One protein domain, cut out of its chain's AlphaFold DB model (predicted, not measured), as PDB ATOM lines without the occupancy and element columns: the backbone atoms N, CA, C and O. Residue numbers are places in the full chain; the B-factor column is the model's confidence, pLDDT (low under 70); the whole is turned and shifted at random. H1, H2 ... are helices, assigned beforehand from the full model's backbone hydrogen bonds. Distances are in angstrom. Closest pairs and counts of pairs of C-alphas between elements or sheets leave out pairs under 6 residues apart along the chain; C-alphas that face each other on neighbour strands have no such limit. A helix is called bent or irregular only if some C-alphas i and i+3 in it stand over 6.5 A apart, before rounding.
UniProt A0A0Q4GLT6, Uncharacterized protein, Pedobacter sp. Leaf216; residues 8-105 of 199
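Overview. This is residues 8 to 105 of the 199 residues of an uncharacterized protein of Pedobacter sp. Leaf216 (UniProt A0A0Q4GLT6). A long helical hairpin of H1 and H2 has a head of loops, residues 54 to 96, at its open end, away from the link that joins the two helices. The short helix H3 comes back from this head and packs on H1 near Tyr 10. The printed part has 98 residues, with three named helices in the order H1, H2, H3 and no named strand; the class is all helix, though under half of the residues, 47 of 98, are in named elements. The whole is loose, with a radius of gyration of the C-alphas of 15.7 A, and its outline is a rod spanning 50 by 24 by 19 A.

Along the chain. H1, residues 9 to 25, begins at C-alpha 9 (34.405, 1.219, -2.143) and is 24.5 A long from first to last C-alpha. H2, residues 33 to 53, is the longest helix, 30.3 A, and its C-alpha 53 is at (33.044, 4.552, 3.257). It has a kink of 37 degrees near residue 47 and is irregular, but only just: C-alphas 48 and 51 are 6.9 A apart. H3, residues 97 to 105, is 14.3 A long and ends at C-alpha 105 (25.061, -5.907, -1.586); it is irregular, with C-alphas 100 and 103 7.2 A apart.

Arrangement. H1 and H2 form a helical hairpin. They touch, the closest C-alphas being those of Ala 9 and Tyr 53, 6.5 A apart, and run opposite ways at a shallow tilt of 31 degrees. H1 and H3 touch, with the C-alphas of Tyr 10 and Gly 99 closest at 5.4 A, and run the same way at a shallow tilt of 32 degrees. H2 and H3 are near each other, with 6 pairs of C-alphas within 10 A. In H1 every O i to N i+4 pair is within hydrogen-bond range; in H2 13 of 17 are, and in H3 1 of 5, beside 5 of 6 O i to N i+3 pairs.

Size, cuts and confidence. The C-alphas of Gly 28 and Glu 66, the two farthest apart, are 50.5 A apart. The link from H1 to H2 is short, 7 residues, and that from H2 to H3 is long, 43 residues. The printed part has no cut; its mean pLDDT is 92.2, and no printed residue is under 70.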
ATOM      1  N   ALA A   8      38.991   1.514  -3.549       88.56
ATOM      2  CA  ALA A   8      37.667   1.926  -3.995       88.56
ATOM      3  C   ALA A   8      36.568   1.130  -3.287       88.56
ATOM      4  O   ALA A   8      36.655  -0.091  -3.116       88.56
ATOM      5  N   ALA A   9      35.506   1.825  -2.883       90.25
ATOM      6  CA  ALA A   9      34.405   1.219  -2.143       90.25
ATOM      7  C   ALA A   9      33.703   0.109  -2.951       90.25
ATOM      8  O   ALA A   9      33.359  -0.937  -2.389       90.25
ATOM      9  N   TYR A  10      33.527   0.307  -4.262       89.06
ATOM     10  CA  TYR A  10      33.011  -0.708  -5.180       89.06
ATOM     11  C   TYR A  10      33.889  -1.964  -5.252       89.06
ATOM     12  O   TYR A  10      33.382  -3.068  -5.050       89.06
ATOM     13  N   GLU A  11      35.200  -1.819  -5.471       88.81
ATOM     14  CA  GLU A  11      36.131  -2.958  -5.586       88.81
ATOM     15  C   GLU A  11      36.127  -3.810  -4.310       88.81
ATOM     16  O   GLU A  11      36.103  -5.042  -4.346       88.81
ATOM     17  N   GLU A  12      36.074  -3.158  -3.149       90.50
ATOM     18  CA  GLU A  12      35.938  -3.838  -1.867       90.50
ATOM     19  C   GLU A  12      34.634  -4.627  -1.731       90.50
ATOM     20  O   GLU A  12      34.620  -5.732  -1.170       90.50
ATOM     21  N   GLN A  13      33.529  -4.072  -2.229       91.94
ATOM     22  CA  GLN A  13      32.247  -4.760  -2.229       91.94
ATOM     23  C   GLN A  13      32.245  -5.949  -3.198       91.94
ATOM     24  O   GLN A  13      31.670  -6.986  -2.857       91.94
ATOM     25  N   GLU A  14      32.913  -5.853  -4.350       91.88
ATOM     26  CA  GLU A  14      33.093  -6.989  -5.261       91.88
ATOM     27  C   GLU A  14      33.883  -8.118  -4.599       91.88
ATOM     28  O   GLU A  14      33.453  -9.271  -4.654       91.88
ATOM     29  N   VAL A  15      34.982  -7.804  -3.903       94.00
ATOM     30  CA  VAL A  15      35.743  -8.801  -3.130       94.00
ATOM     31  C   VAL A  15      34.855  -9.444  -2.066       94.00
ATOM     32  O   VAL A  15      34.814 -10.669  -1.953       94.00
ATOM     33  N   TYR A  16      34.106  -8.644  -1.305       95.19
ATOM     34  CA  TYR A  16      33.168  -9.147  -0.303       95.19
ATOM     35  C   TYR A  16      32.143 -10.123  -0.905       95.19
ATOM     36  O   TYR A  16      31.953 -11.225  -0.382       95.19
ATOM     37  N   SER A  17      31.520  -9.754  -2.024       94.44
ATOM     38  CA  SER A  17      30.544 -10.603  -2.711       94.44
ATOM     39  C   SER A  17      31.177 -11.874  -3.271       94.44
ATOM     40  O   SER A  17      30.647 -12.959  -3.039       94.44
ATOM     41  N   ALA A  18      32.344 -11.774  -3.908       96.38
ATOM     42  CA  ALA A  18      33.065 -12.924  -4.444       96.38
ATOM     43  C   ALA A  18      33.455 -13.929  -3.349       96.38
ATOM     44  O   ALA A  18      33.425 -15.137  -3.575       96.38
ATOM     45  N   LEU A  19      33.790 -13.455  -2.146       96.94
ATOM     46  CA  LEU A  19      34.088 -14.322  -1.006       96.94
ATOM     47  C   LEU A  19      32.843 -15.037  -0.461       96.94
ATOM     48  O   LEU A  19      32.925 -16.213  -0.097       96.94
ATOM     49  N   HIS A  20      31.693 -14.359  -0.428       95.75
ATOM     50  CA  HIS A  20      30.413 -14.996  -0.108       95.75
ATOM     51  C   HIS A  20      30.047 -16.071  -1.142       95.75
ATOM     52  O   HIS A  20      29.692 -17.190  -0.763       95.75
ATOM     53  N   ASP A  21      30.193 -15.759  -2.431       95.19
ATOM     54  CA  ASP A  21      29.929 -16.700  -3.519       95.19
ATOM     55  C   ASP A  21      30.894 -17.889  -3.476       95.19
ATOM     56  O   ASP A  21      30.455 -19.032  -3.555       95.19
ATOM     57  N   TYR A  22      32.188 -17.658  -3.234       96.50
ATOM     58  CA  TYR A  22      33.167 -18.732  -3.059       96.50
ATOM     59  C   TYR A  22      32.747 -19.719  -1.964       96.50
ATOM     60  O   TYR A  22      32.779 -20.930  -2.181       96.50
ATOM     61  N   LEU A  23      32.332 -19.226  -0.792       94.75
ATOM     62  CA  LEU A  23      31.897 -20.091   0.309       94.75
ATOM     63  C   LEU A  23      30.623 -20.870  -0.021       94.75
ATOM     64  O   LEU A  23      30.471 -22.005   0.429       94.75
ATOM     65  N   LYS A  24      29.718 -20.266  -0.793       92.44
ATOM     66  CA  LYS A  24      28.491 -20.911  -1.257       92.44
ATOM     67  C   LYS A  24      28.786 -22.020  -2.268       92.44
ATOM     68  O   LYS A  24      28.269 -23.119  -2.120       92.44
ATOM     69  N   GLU A  25      29.637 -21.759  -3.256       93.94
ATOM     70  CA  GLU A  25      30.039 -22.758  -4.257       93.94
ATOM     71  C   GLU A  25      30.905 -23.875  -3.646       93.94
ATOM     72  O   GLU A  25      30.866 -25.018  -4.093       93.94
ATOM     73  N   ALA A  26      31.658 -23.570  -2.584       93.06
ATOM     74  CA  ALA A  26      32.432 -24.551  -1.824       93.06
ATOM     75  C   ALA A  26      31.578 -25.400  -0.860       93.06
ATOM     76  O   ALA A  26      32.122 -26.230  -0.126       93.06
ATOM     77  N   GLU A  27      30.257 -25.212  -0.812       87.94
ATOM     78  CA  GLU A  27      29.392 -25.979   0.077       87.94
ATOM     79  C   GLU A  27      29.466 -27.487  -0.226       87.94
ATOM     80  O   GLU A  27      29.288 -27.941  -1.354       87.94
ATOM     81  N   GLY A  28      29.743 -28.290   0.807       86.56
ATOM     82  CA  GLY A  28      29.932 -29.738   0.667       86.56
ATOM     83  C   GLY A  28      31.290 -30.155   0.090       86.56
ATOM     84  O   GLY A  28      31.566 -31.352   0.021       86.56
ATOM     85  N   ILE A  29      32.153 -29.200  -0.264       92.62
ATOM     86  CA  ILE A  29      33.522 -29.439  -0.722       92.62
ATOM     87  C   ILE A  29      34.487 -29.191   0.440       92.62
ATOM     88  O   ILE A  29      34.372 -28.222   1.198       92.62
ATOM     89  N   GLU A  30      35.466 -30.079   0.602       91.44
ATOM     90  CA  GLU A  30      36.522 -29.868   1.583       91.44
ATOM     91  C   GLU A  30      37.477 -28.769   1.099       91.44
ATOM     92  O   GLU A  30      38.207 -28.931   0.124       91.44
ATOM     93  N   ILE A  31      37.468 -27.640   1.805       94.56
ATOM     94  CA  ILE A  31      38.442 -26.559   1.651       94.56
ATOM     95  C   ILE A  31      39.267 -26.422   2.928       94.56
ATOM     96  O   ILE A  31      38.824 -26.804   4.017       94.56
ATOM     97  N   LEU A  32      40.470 -25.855   2.809       95.69
ATOM     98  CA  LEU A  32      41.365 -25.686   3.951       95.69
ATOM     99  C   LEU A  32      40.674 -24.887   5.076       95.69
ATOM    100  O   LEU A  32      40.129 -23.812   4.813       95.69
ATOM    101  N   PRO A  33      40.732 -25.347   6.341       93.25
ATOM    102  CA  PRO A  33      40.138 -24.624   7.467       93.25
ATOM    103  C   PRO A  33      40.654 -23.183   7.606       93.25
ATOM    104  O   PRO A  33      39.896 -22.276   7.942       93.25
ATOM    105  N   SER A  34      41.927 -22.939   7.275       95.94
ATOM    106  CA  SER A  34      42.517 -21.593   7.248       95.94
ATOM    107  C   SER A  34      41.844 -20.651   6.249       95.94
ATOM    108  O   SER A  34      41.735 -19.465   6.538       95.94
ATOM    109  N   VAL A  35      41.360 -21.160   5.110       96.00
ATOM    110  CA  VAL A  35      40.641 -20.357   4.109       96.00
ATOM    111  C   VAL A  35      39.278 -19.944   4.653       96.00
ATOM    112  O   VAL A  35      38.954 -18.761   4.628       96.00
ATOM    113  N   ARG A  36      38.509 -20.879   5.231       94.50
ATOM    114  CA  ARG A  36      37.222 -20.553   5.875       94.50
ATOM    115  C   ARG A  36      37.384 -19.520   6.983       94.50
ATOM    116  O   ARG A  36      36.618 -18.562   7.035       94.50
ATOM    117  N   LEU A  37      38.387 -19.717   7.838       96.62
ATOM    118  CA  LEU A  37      38.708 -18.809   8.934       96.62
ATOM    119  C   LEU A  37      39.041 -17.409   8.410       96.62
ATOM    120  O   LEU A  37      38.428 -16.439   8.846       96.62
ATOM    121  N   LEU A  38      39.975 -17.308   7.458       97.88
ATOM    122  CA  LEU A  38      40.414 -16.027   6.910       97.88
ATOM    123  C   LEU A  38      39.259 -15.270   6.250       97.88
ATOM    124  O   LEU A  38      39.105 -14.075   6.481       97.88
ATOM    125  N   ILE A  39      38.433 -15.965   5.462       97.50
ATOM    126  CA  ILE A  39      37.286 -15.350   4.788       97.50
ATOM    127  C   ILE A  39      36.257 -14.844   5.806       97.50
ATOM    128  O   ILE A  39      35.767 -13.726   5.670       97.50
ATOM    129  N   ALA A  40      35.937 -15.633   6.835       97.00
ATOM    130  CA  ALA A  40      34.967 -15.224   7.849       97.00
ATOM    131  C   ALA A  40      35.441 -14.006   8.655       97.00
ATOM    132  O   ALA A  40      34.668 -13.070   8.856       97.00
ATOM    133  N   GLU A  41      36.714 -13.970   9.054       97.50
ATOM    134  CA  GLU A  41      37.280 -12.810   9.753       97.50
ATOM    135  C   GLU A  41      37.397 -11.587   8.833       97.50
ATOM    136  O   GLU A  41      37.107 -10.471   9.267       97.50
ATOM    137  N   PHE A  42      37.733 -11.770   7.550       96.94
ATOM    138  CA  PHE A  42      37.686 -10.682   6.570       96.94
ATOM    139  C   PHE A  42      36.280 -10.079   6.484       96.94
ATOM    140  O   PHE A  42      36.123  -8.868   6.621       96.94
ATOM    141  N   ILE A  43      35.254 -10.921   6.317       96.56
ATOM    142  CA  ILE A  43      33.846 -10.505   6.253       96.56
ATOM    143  C   ILE A  43      33.449  -9.737   7.517       96.56
ATOM    144  O   ILE A  43      32.893  -8.641   7.426       96.56
ATOM    145  N   ARG A  44      33.793 -10.264   8.695       95.94
ATOM    146  CA  ARG A  44      33.534  -9.610   9.979       95.94
ATOM    147  C   ARG A  44      34.130  -8.207  10.044       95.94
ATOM    148  O   ARG A  44      33.452  -7.257  10.436       95.94
ATOM    149  N   HIS A  45      35.404  -8.071   9.689       95.12
ATOM    150  CA  HIS A  45      36.098  -6.790   9.763       95.12
ATOM    151  C   HIS A  45      35.630  -5.813   8.680       95.12
ATOM    152  O   HIS A  45      35.520  -4.618   8.959       95.12
ATOM    153  N   MET A  46      35.259  -6.313   7.499       92.88
ATOM    154  CA  MET A  46      34.639  -5.526   6.433       92.88
ATOM    155  C   MET A  46      33.355  -4.845   6.929       92.88
ATOM    156  O   MET A  46      33.200  -3.635   6.762       92.88
ATOM    157  N   MET A  47      32.499  -5.572   7.659       89.69
ATOM    158  CA  MET A  47      31.272  -5.013   8.247       89.69
ATOM    159  C   MET A  47      31.522  -3.846   9.207       89.69
ATOM    160  O   MET A  47      30.696  -2.941   9.304       89.69
ATOM    161  N   GLY A  48      32.654  -3.851   9.917       86.44
ATOM    162  CA  GLY A  48      33.033  -2.763  10.820       86.44
ATOM    163  C   GLY A  48      33.504  -1.499  10.096       86.44
ATOM    164  O   GLY A  48      33.324  -0.393  10.611       86.44
ATOM    165  N   ARG A  49      34.081  -1.639   8.897       89.19
ATOM    166  CA  ARG A  49      34.656  -0.514   8.143       89.19
ATOM    167  C   ARG A  49      33.748   0.040   7.052       89.19
ATOM    168  O   ARG A  49      33.776   1.245   6.849       89.19
ATOM    169  N   VAL A  50      32.889  -0.770   6.426       91.31
ATOM    170  CA  VAL A  50      32.088  -0.360   5.252       91.31
ATOM    171  C   VAL A  50      31.176   0.844   5.514       91.31
ATOM    172  O   VAL A  50      30.956   1.669   4.635       91.31
ATOM    173  N   ALA A  51      30.681   1.004   6.746       90.69
ATOM    174  CA  ALA A  51      29.906   2.184   7.127       90.69
ATOM    175  C   ALA A  51      30.725   3.485   7.012       90.69
ATOM    176  O   ALA A  51      30.170   4.538   6.723       90.69
ATOM    177  N   HIS A  52      32.043   3.415   7.193       92.62
ATOM    178  CA  HIS A  52      32.954   4.553   7.107       92.62
ATOM    179  C   HIS A  52      33.385   4.867   5.669       92.62
ATOM    180  O   HIS A  52      34.195   5.761   5.467       92.62
ATOM    181  N   TYR A  53      32.834   4.180   4.663       93.50
ATOM    182  CA  TYR A  53      33.044   4.552   3.257       93.50
ATOM    183  C   TYR A  53      32.136   5.713   2.859       93.50
ATOM    184  O   TYR A  53      32.414   6.433   1.903       93.50
ATOM    185  N   TYR A  54      31.065   5.927   3.625       94.06
ATOM    186  CA  TYR A  54      30.173   7.060   3.463       94.06
ATOM    187  C   TYR A  54      30.748   8.291   4.175       94.06
ATOM    188  O   TYR A  54      31.043   8.224   5.374       94.06
ATOM    189  N   PRO A  55      30.815   9.455   3.505       94.25
ATOM    190  CA  PRO A  55      31.352  10.676   4.103       94.25
ATOM    191  C   PRO A  55      30.540  11.161   5.313       94.25
ATOM    192  O   PRO A  55      31.063  11.882   6.161       94.25
ATOM    193  N   THR A  56      29.276  10.741   5.432       93.06
ATOM    194  CA  THR A  56      28.403  11.013   6.586       93.06
ATOM    195  C   THR A  56      28.920  10.395   7.889       93.06
ATOM    196  O   THR A  56      28.621  10.903   8.968       93.06
ATOM    197  N   MET A  57      29.699   9.312   7.803       94.19
ATOM    198  CA  MET A  57      30.277   8.614   8.958       94.19
ATOM    199  C   MET A  57      31.712   9.060   9.266       94.19
ATOM    200  O   MET A  57      32.277   8.653  10.282       94.19
ATOM    201  N   LEU A  58      32.302   9.895   8.407       93.31
ATOM    202  CA  LEU A  58      33.668  10.381   8.548       93.31
ATOM    203  C   LEU A  58      33.713  11.757   9.213       93.31
ATOM    204  O   LEU A  58      32.826  12.607   9.056       93.31
ATOM    205  N   LYS A  59      34.805  11.990   9.946       92.62
ATOM    206  CA  LYS A  59      35.132  13.327  10.440       92.62
ATOM    207  C   LYS A  59      35.384  14.269   9.267       92.62
ATOM    208  O   LYS A  59      35.824  13.842   8.205       92.62
ATOM    209  N   GLU A  60      35.115  15.551   9.471       92.62
ATOM    210  CA  GLU A  60      35.212  16.551   8.405       92.62
ATOM    211  C   GLU A  60      36.620  16.675   7.843       92.62
ATOM    212  O   GLU A  60      36.803  16.727   6.634       92.62
ATOM    213  N   GLU A  61      37.615  16.651   8.720       93.06
ATOM    214  CA  GLU A  61      39.021  16.728   8.355       93.06
ATOM    215  C   GLU A  61      39.512  15.523   7.535       93.06
ATOM    216  O   GLU A  61      40.515  15.647   6.838       93.06
ATOM    217  N   ALA A  62      38.806  14.388   7.576       93.19
ATOM    218  CA  ALA A  62      39.161  13.178   6.835       93.19
ATOM    219  C   ALA A  62      38.602  13.157   5.401       93.19
ATOM    220  O   ALA A  62      38.950  12.269   4.628       93.19
ATOM    221  N   VAL A  63      37.736  14.111   5.045       95.06
ATOM    222  CA  VAL A  63      37.110  14.202   3.720       95.06
ATOM    223  C   VAL A  63      37.697  15.392   2.966       95.06
ATOM    224  O   VAL A  63      37.879  16.472   3.538       95.06
ATOM    225  N   ALA A  64      38.005  15.201   1.684       94.62
ATOM    226  CA  ALA A  64      38.505  16.255   0.815       94.62
ATOM    227  C   ALA A  64      37.518  17.431   0.781       94.62
ATOM    228  O   ALA A  64      36.301  17.251   0.712       94.62
ATOM    229  N   LYS A  65      38.042  18.657   0.864       90.00
ATOM    230  CA  LYS A  65      37.214  19.875   0.789       90.00
ATOM    231  C   LYS A  65      36.804  20.214  -0.639       90.00
ATOM    232  O   LYS A  65      35.750  20.805  -0.839       90.00
ATOM    233  N   GLU A  66      37.650  19.855  -1.596       88.50
ATOM    234  CA  GLU A  66      37.430  20.044  -3.023       88.50
ATOM    235  C   GLU A  66      37.788  18.739  -3.731       88.50
ATOM    236  O   GLU A  66      38.850  18.164  -3.482       88.50
ATOM    237  N   SER A  67      36.897  18.270  -4.598       89.75
ATOM    238  CA  SER A  67      37.133  17.131  -5.481       89.75
ATOM    239  C   SER A  67      37.718  17.610  -6.812       89.75
ATOM    240  O   SER A  67      37.399  18.686  -7.314       89.75
ATOM    241  N   LYS A  68      38.599  16.801  -7.403       88.75
ATOM    242  CA  LYS A  68      39.267  17.082  -8.683       88.75
ATOM    243  C   LYS A  68      38.332  16.893  -9.877       88.75
ATOM    244  O   LYS A  68      38.493  17.580 -10.884       88.75
ATOM    245  N   THR A  69      37.400  15.946  -9.770       88.19
ATOM    246  CA  THR A  69      36.558  15.511 -10.894       88.19
ATOM    247  C   THR A  69      35.072  15.517 -10.546       88.19
ATOM    248  O   THR A  69      34.279  16.094 -11.284       88.19
ATOM    249  N   GLY A  70      34.692  14.834  -9.466       90.56
ATOM    250  CA  GLY A  70      33.309  14.654  -9.039       90.56
ATOM    251  C   GLY A  70      32.849  15.704  -8.036       90.56
ATOM    252  O   GLY A  70      33.415  16.788  -7.939       90.56
ATOM    253  N   GLU A  71      31.830  15.349  -7.261       92.38
ATOM    254  CA  GLU A  71      31.229  16.184  -6.218       92.38
ATOM    255  C   GLU A  71      31.178  15.409  -4.898       92.38
ATOM    256  O   GLU A  71      31.105  14.173  -4.893       92.38
ATOM    257  N   ILE A  72      31.183  16.133  -3.778       93.94
ATOM    258  CA  ILE A  72      31.007  15.555  -2.443       93.94
ATOM    259  C   ILE A  72      29.868  16.274  -1.725       93.94
ATOM    260  O   ILE A  72      29.994  17.431  -1.327       93.94
ATOM    261  N   ASP A  73      28.786  15.548  -1.452       93.56
ATOM    262  CA  ASP A  73      27.783  15.945  -0.469       93.56
ATOM    263  C   ASP A  73      27.824  14.983   0.723       93.56
ATOM    264  O   ASP A  73      27.372  13.836   0.672       93.56
ATOM    265  N   ARG A  74      28.336  15.479   1.854       92.38
ATOM    266  CA  ARG A  74      28.470  14.709   3.103       92.38
ATOM    267  C   ARG A  74      27.128  14.269   3.699       92.38
ATOM    268  O   ARG A  74      27.116  13.446   4.615       92.38
ATOM    269  N   LYS A  75      26.003  14.810   3.220       92.50
ATOM    270  CA  LYS A  75      24.651  14.406   3.629       92.50
ATOM    271  C   LYS A  75      24.108  13.247   2.796       92.50
ATOM    272  O   LYS A  75      23.095  12.662   3.182       92.50
ATOM    273  N   LEU A  76      24.750  12.916   1.674       91.81
ATOM    274  CA  LEU A  76      24.369  11.789   0.835       91.81
ATOM    275  C   LEU A  76      25.073  10.509   1.288       91.81
ATOM    276  O   LEU A  76      26.286  10.469   1.485       91.81
ATOM    277  N   TRP A  77      24.294   9.432   1.369       92.31
ATOM    278  CA  TRP A  77      24.773   8.075   1.642       92.31
ATOM    279  C   TRP A  77      25.306   7.416   0.365       92.31
ATOM    280  O   TRP A  77      24.825   6.370  -0.063       92.31
ATOM    281  N   ILE A  78      26.289   8.065  -0.254       93.81
ATOM    282  CA  ILE A  78      27.046   7.553  -1.399       93.81
ATOM    283  C   ILE A  78      28.511   7.492  -0.971       93.81
ATOM    284  O   ILE A  78      29.017   8.450  -0.379       93.81
ATOM    285  N   ALA A  79      29.157   6.348  -1.188       94.88
ATOM    286  CA  ALA A  79      30.530   6.129  -0.756       94.88
ATOM    287  C   ALA A  79      31.511   7.060  -1.487       94.88
ATOM    288  O   ALA A  79      31.244   7.485  -2.610       94.88
ATOM    289  N   LEU A  80      32.631   7.383  -0.844       94.69
ATOM    290  CA  LEU A  80      33.754   8.051  -1.504       94.69
ATOM    291  C   LEU A  80      34.451   7.072  -2.457       94.69
ATOM    292  O   LEU A  80      34.557   5.886  -2.144       94.69
ATOM    293  N   GLU A  81      34.902   7.571  -3.608       91.88
ATOM    294  CA  GLU A  81      35.564   6.751  -4.631       91.88
ATOM    295  C   GLU A  81      36.987   6.365  -4.221       91.88
ATOM    296  O   GLU A  81      37.352   5.199  -4.299       91.88
ATOM    297  N   ASP A  82      37.776   7.319  -3.730       91.88
ATOM    298  CA  ASP A  82      39.132   7.103  -3.237       91.88
ATOM    299  C   ASP A  82      39.171   7.164  -1.705       91.88
ATOM    300  O   ASP A  82      39.083   8.230  -1.085       91.88
ATOM    301  N   LEU A  83      39.284   5.991  -1.083       91.31
ATOM    302  CA  LEU A  83      39.413   5.832   0.361       91.31
ATOM    303  C   LEU A  83      40.884   5.643   0.740       91.31
ATOM    304  O   LEU A  83      41.536   4.694   0.296       91.31
ATOM    305  N   HIS A  84      41.377   6.527   1.604       90.50
ATOM    306  CA  HIS A  84      42.758   6.531   2.094       90.50
ATOM    307  C   HIS A  84      42.867   5.990   3.523       90.50
ATOM    308  O   HIS A  84      41.875   5.721   4.202       90.50
ATOM    309  N   ASP A  85      44.100   5.832   3.999       83.69
ATOM    310  CA  ASP A  85      44.437   5.253   5.306       83.69
ATOM    311  C   ASP A  85      44.220   6.195   6.510       83.69
ATOM    312  O   ASP A  85      44.396   5.790   7.663       83.69
ATOM    313  N   GLY A  86      43.809   7.439   6.251       81.00
ATOM    314  CA  GLY A  86      43.555   8.471   7.253       81.00
ATOM    315  C   GLY A  86      44.692   9.476   7.448       81.00
ATOM    316  O   GLY A  86      44.491  10.447   8.181       81.00
ATOM    317  N   TRP A  87      45.850   9.297   6.802       87.00
ATOM    318  CA  TRP A  87      46.861  10.358   6.668       87.00
ATOM    319  C   TRP A  87      46.548  11.317   5.530       87.00
ATOM    320  O   TRP A  87      46.810  12.515   5.650       87.00
ATOM    321  N   GLU A  88      45.935  10.802   4.473       90.62
ATOM    322  CA  GLU A  88      45.427  11.581   3.352       90.62
ATOM    323  C   GLU A  88      43.901  11.716   3.441       90.62
ATOM    324  O   GLU A  88      43.204  10.877   4.024       90.62
ATOM    325  N   GLN A  89      43.372  12.817   2.902       93.38
ATOM    326  CA  GLN A  89      41.928  13.030   2.859       93.38
ATOM    327  C   GLN A  89      41.300  12.116   1.804       93.38
ATOM    328  O   GLN A  89      41.831  11.979   0.710       93.38
ATOM    329  N   SER A  90      40.150  11.526   2.121       94.56
ATOM    330  CA  SER A  90      39.377  10.697   1.186       94.56
ATOM    331  C   SER A  90      38.411  11.515   0.342       94.56
ATOM    332  O   SER A  90      37.863  12.515   0.814       94.56
ATOM    333  N   GLY A  91      38.149  11.056  -0.882       93.88
ATOM    334  CA  GLY A  91      37.203  11.689  -1.798       93.88
ATOM    335  C   GLY A  91      37.810  12.738  -2.728       93.88
ATOM    336  O   GLY A  91      37.068  13.585  -3.217       93.88
ATOM    337  N   GLU A  92      39.119  12.727  -2.999       92.62
ATOM    338  CA  GLU A  92      39.702  13.629  -3.999       92.62
ATOM    339  C   GLU A  92      39.090  13.428  -5.390       92.62
ATOM    340  O   GLU A  92      39.069  14.362  -6.195       92.62
ATOM    341  N   VAL A  93      38.589  12.231  -5.699       92.75
ATOM    342  CA  VAL A  93      37.853  11.973  -6.938       92.75
ATOM    343  C   VAL A  93      36.393  12.400  -6.792       92.75
ATOM    344  O   VAL A  93      35.864  13.052  -7.692       92.75
ATOM    345  N   GLY A  94      35.772  12.124  -5.645       94.00
ATOM    346  CA  GLY A  94      34.394  12.488  -5.312       94.00
ATOM    347  C   GLY A  94      33.615  11.313  -4.719       94.00
ATOM    348  O   GLY A  94      34.195  10.363  -4.190       94.00
ATOM    349  N   GLN A  95      32.284  11.378  -4.790       94.19
ATOM    350  CA  GLN A  95      31.411  10.254  -4.446       94.19
ATOM    351  C   GLN A  95      31.196   9.303  -5.631       94.19
ATOM    352  O   GLN A  95      30.822   9.717  -6.729       94.19
ATOM    353  N   GLU A  96      31.346   8.006  -5.378       91.75
ATOM    354  CA  GLU A  96      31.180   6.941  -6.361       91.75
ATOM    355  C   GLU A  96      29.697   6.571  -6.506       91.75
ATOM    356  O   GLU A  96      29.122   5.891  -5.656       91.75
ATOM    357  N   VAL A  97      29.051   6.972  -7.608       85.69
ATOM    358  CA  VAL A  97      27.611   6.712  -7.832       85.69
ATOM    359  C   VAL A  97      27.275   5.215  -7.776       85.69
ATOM    360  O   VAL A  97      26.236   4.840  -7.232       85.69
ATOM    361  N   TYR A  98      28.158   4.343  -8.273       82.62
ATOM    362  CA  TYR A  98      27.990   2.886  -8.167       82.62
ATOM    363  C   TYR A  98      28.114   2.385  -6.717       82.62
ATOM    364  O   TYR A  98      27.434   1.434  -6.326       82.62
ATOM    365  N   GLY A  99      28.875   3.096  -5.882       81.50
ATOM    366  CA  GLY A  99      28.989   2.876  -4.443       81.50
ATOM    367  C   GLY A  99      27.674   3.081  -3.677       81.50
ATOM    368  O   GLY A  99      27.511   2.547  -2.579       81.50
ATOM    369  N   ALA A 100      26.674   3.756  -4.262       85.94
ATOM    370  CA  ALA A 100      25.327   3.843  -3.685       85.94
ATOM    371  C   ALA A 100      24.655   2.460  -3.523       85.94
ATOM    372  O   ALA A 100      23.745   2.290  -2.708       85.94
ATOM    373  N   GLY A 101      25.105   1.460  -4.291       88.31
ATOM    374  CA  GLY A 101      24.616   0.084  -4.236       88.31
ATOM    375  C   GLY A 101      25.165  -0.753  -3.075       88.31
ATOM    376  O   GLY A 101      24.575  -1.784  -2.748       88.31
ATOM    377  N   ILE A 102      26.254  -0.331  -2.420       90.31
ATOM    378  CA  ILE A 102      27.032  -1.185  -1.503       90.31
ATOM    379  C   ILE A 102      26.179  -1.725  -0.355       90.31
ATOM    380  O   ILE A 102      26.208  -2.920  -0.060       90.31
ATOM    381  N   ALA A 103      25.359  -0.873   0.268       89.94
ATOM    382  CA  ALA A 103      24.475  -1.299   1.352       89.94
ATOM    383  C   ALA A 103      23.527  -2.433   0.919       89.94
ATOM    384  O   ALA A 103      23.262  -3.349   1.698       89.94
ATOM    385  N   PHE A 104      23.055  -2.414  -0.329       90.06
ATOM    386  CA  PHE A 104      22.178  -3.449  -0.876       90.06
ATOM    387  C   PHE A 104      22.917  -4.751  -1.201       90.06
ATOM    388  O   PHE A 104      22.286  -5.802  -1.174       90.06
ATOM    389  N   GLY A 105      24.226  -4.707  -1.459       89.38
ATOM    390  CA  GLY A 105      25.061  -5.907  -1.586       89.38
ATOM    391  C   GLY A 105      25.424  -6.528  -0.232       89.38
ATOM    392  O   GLY A 105      25.480  -7.749  -0.092       89.38
TER     393      GLY A 105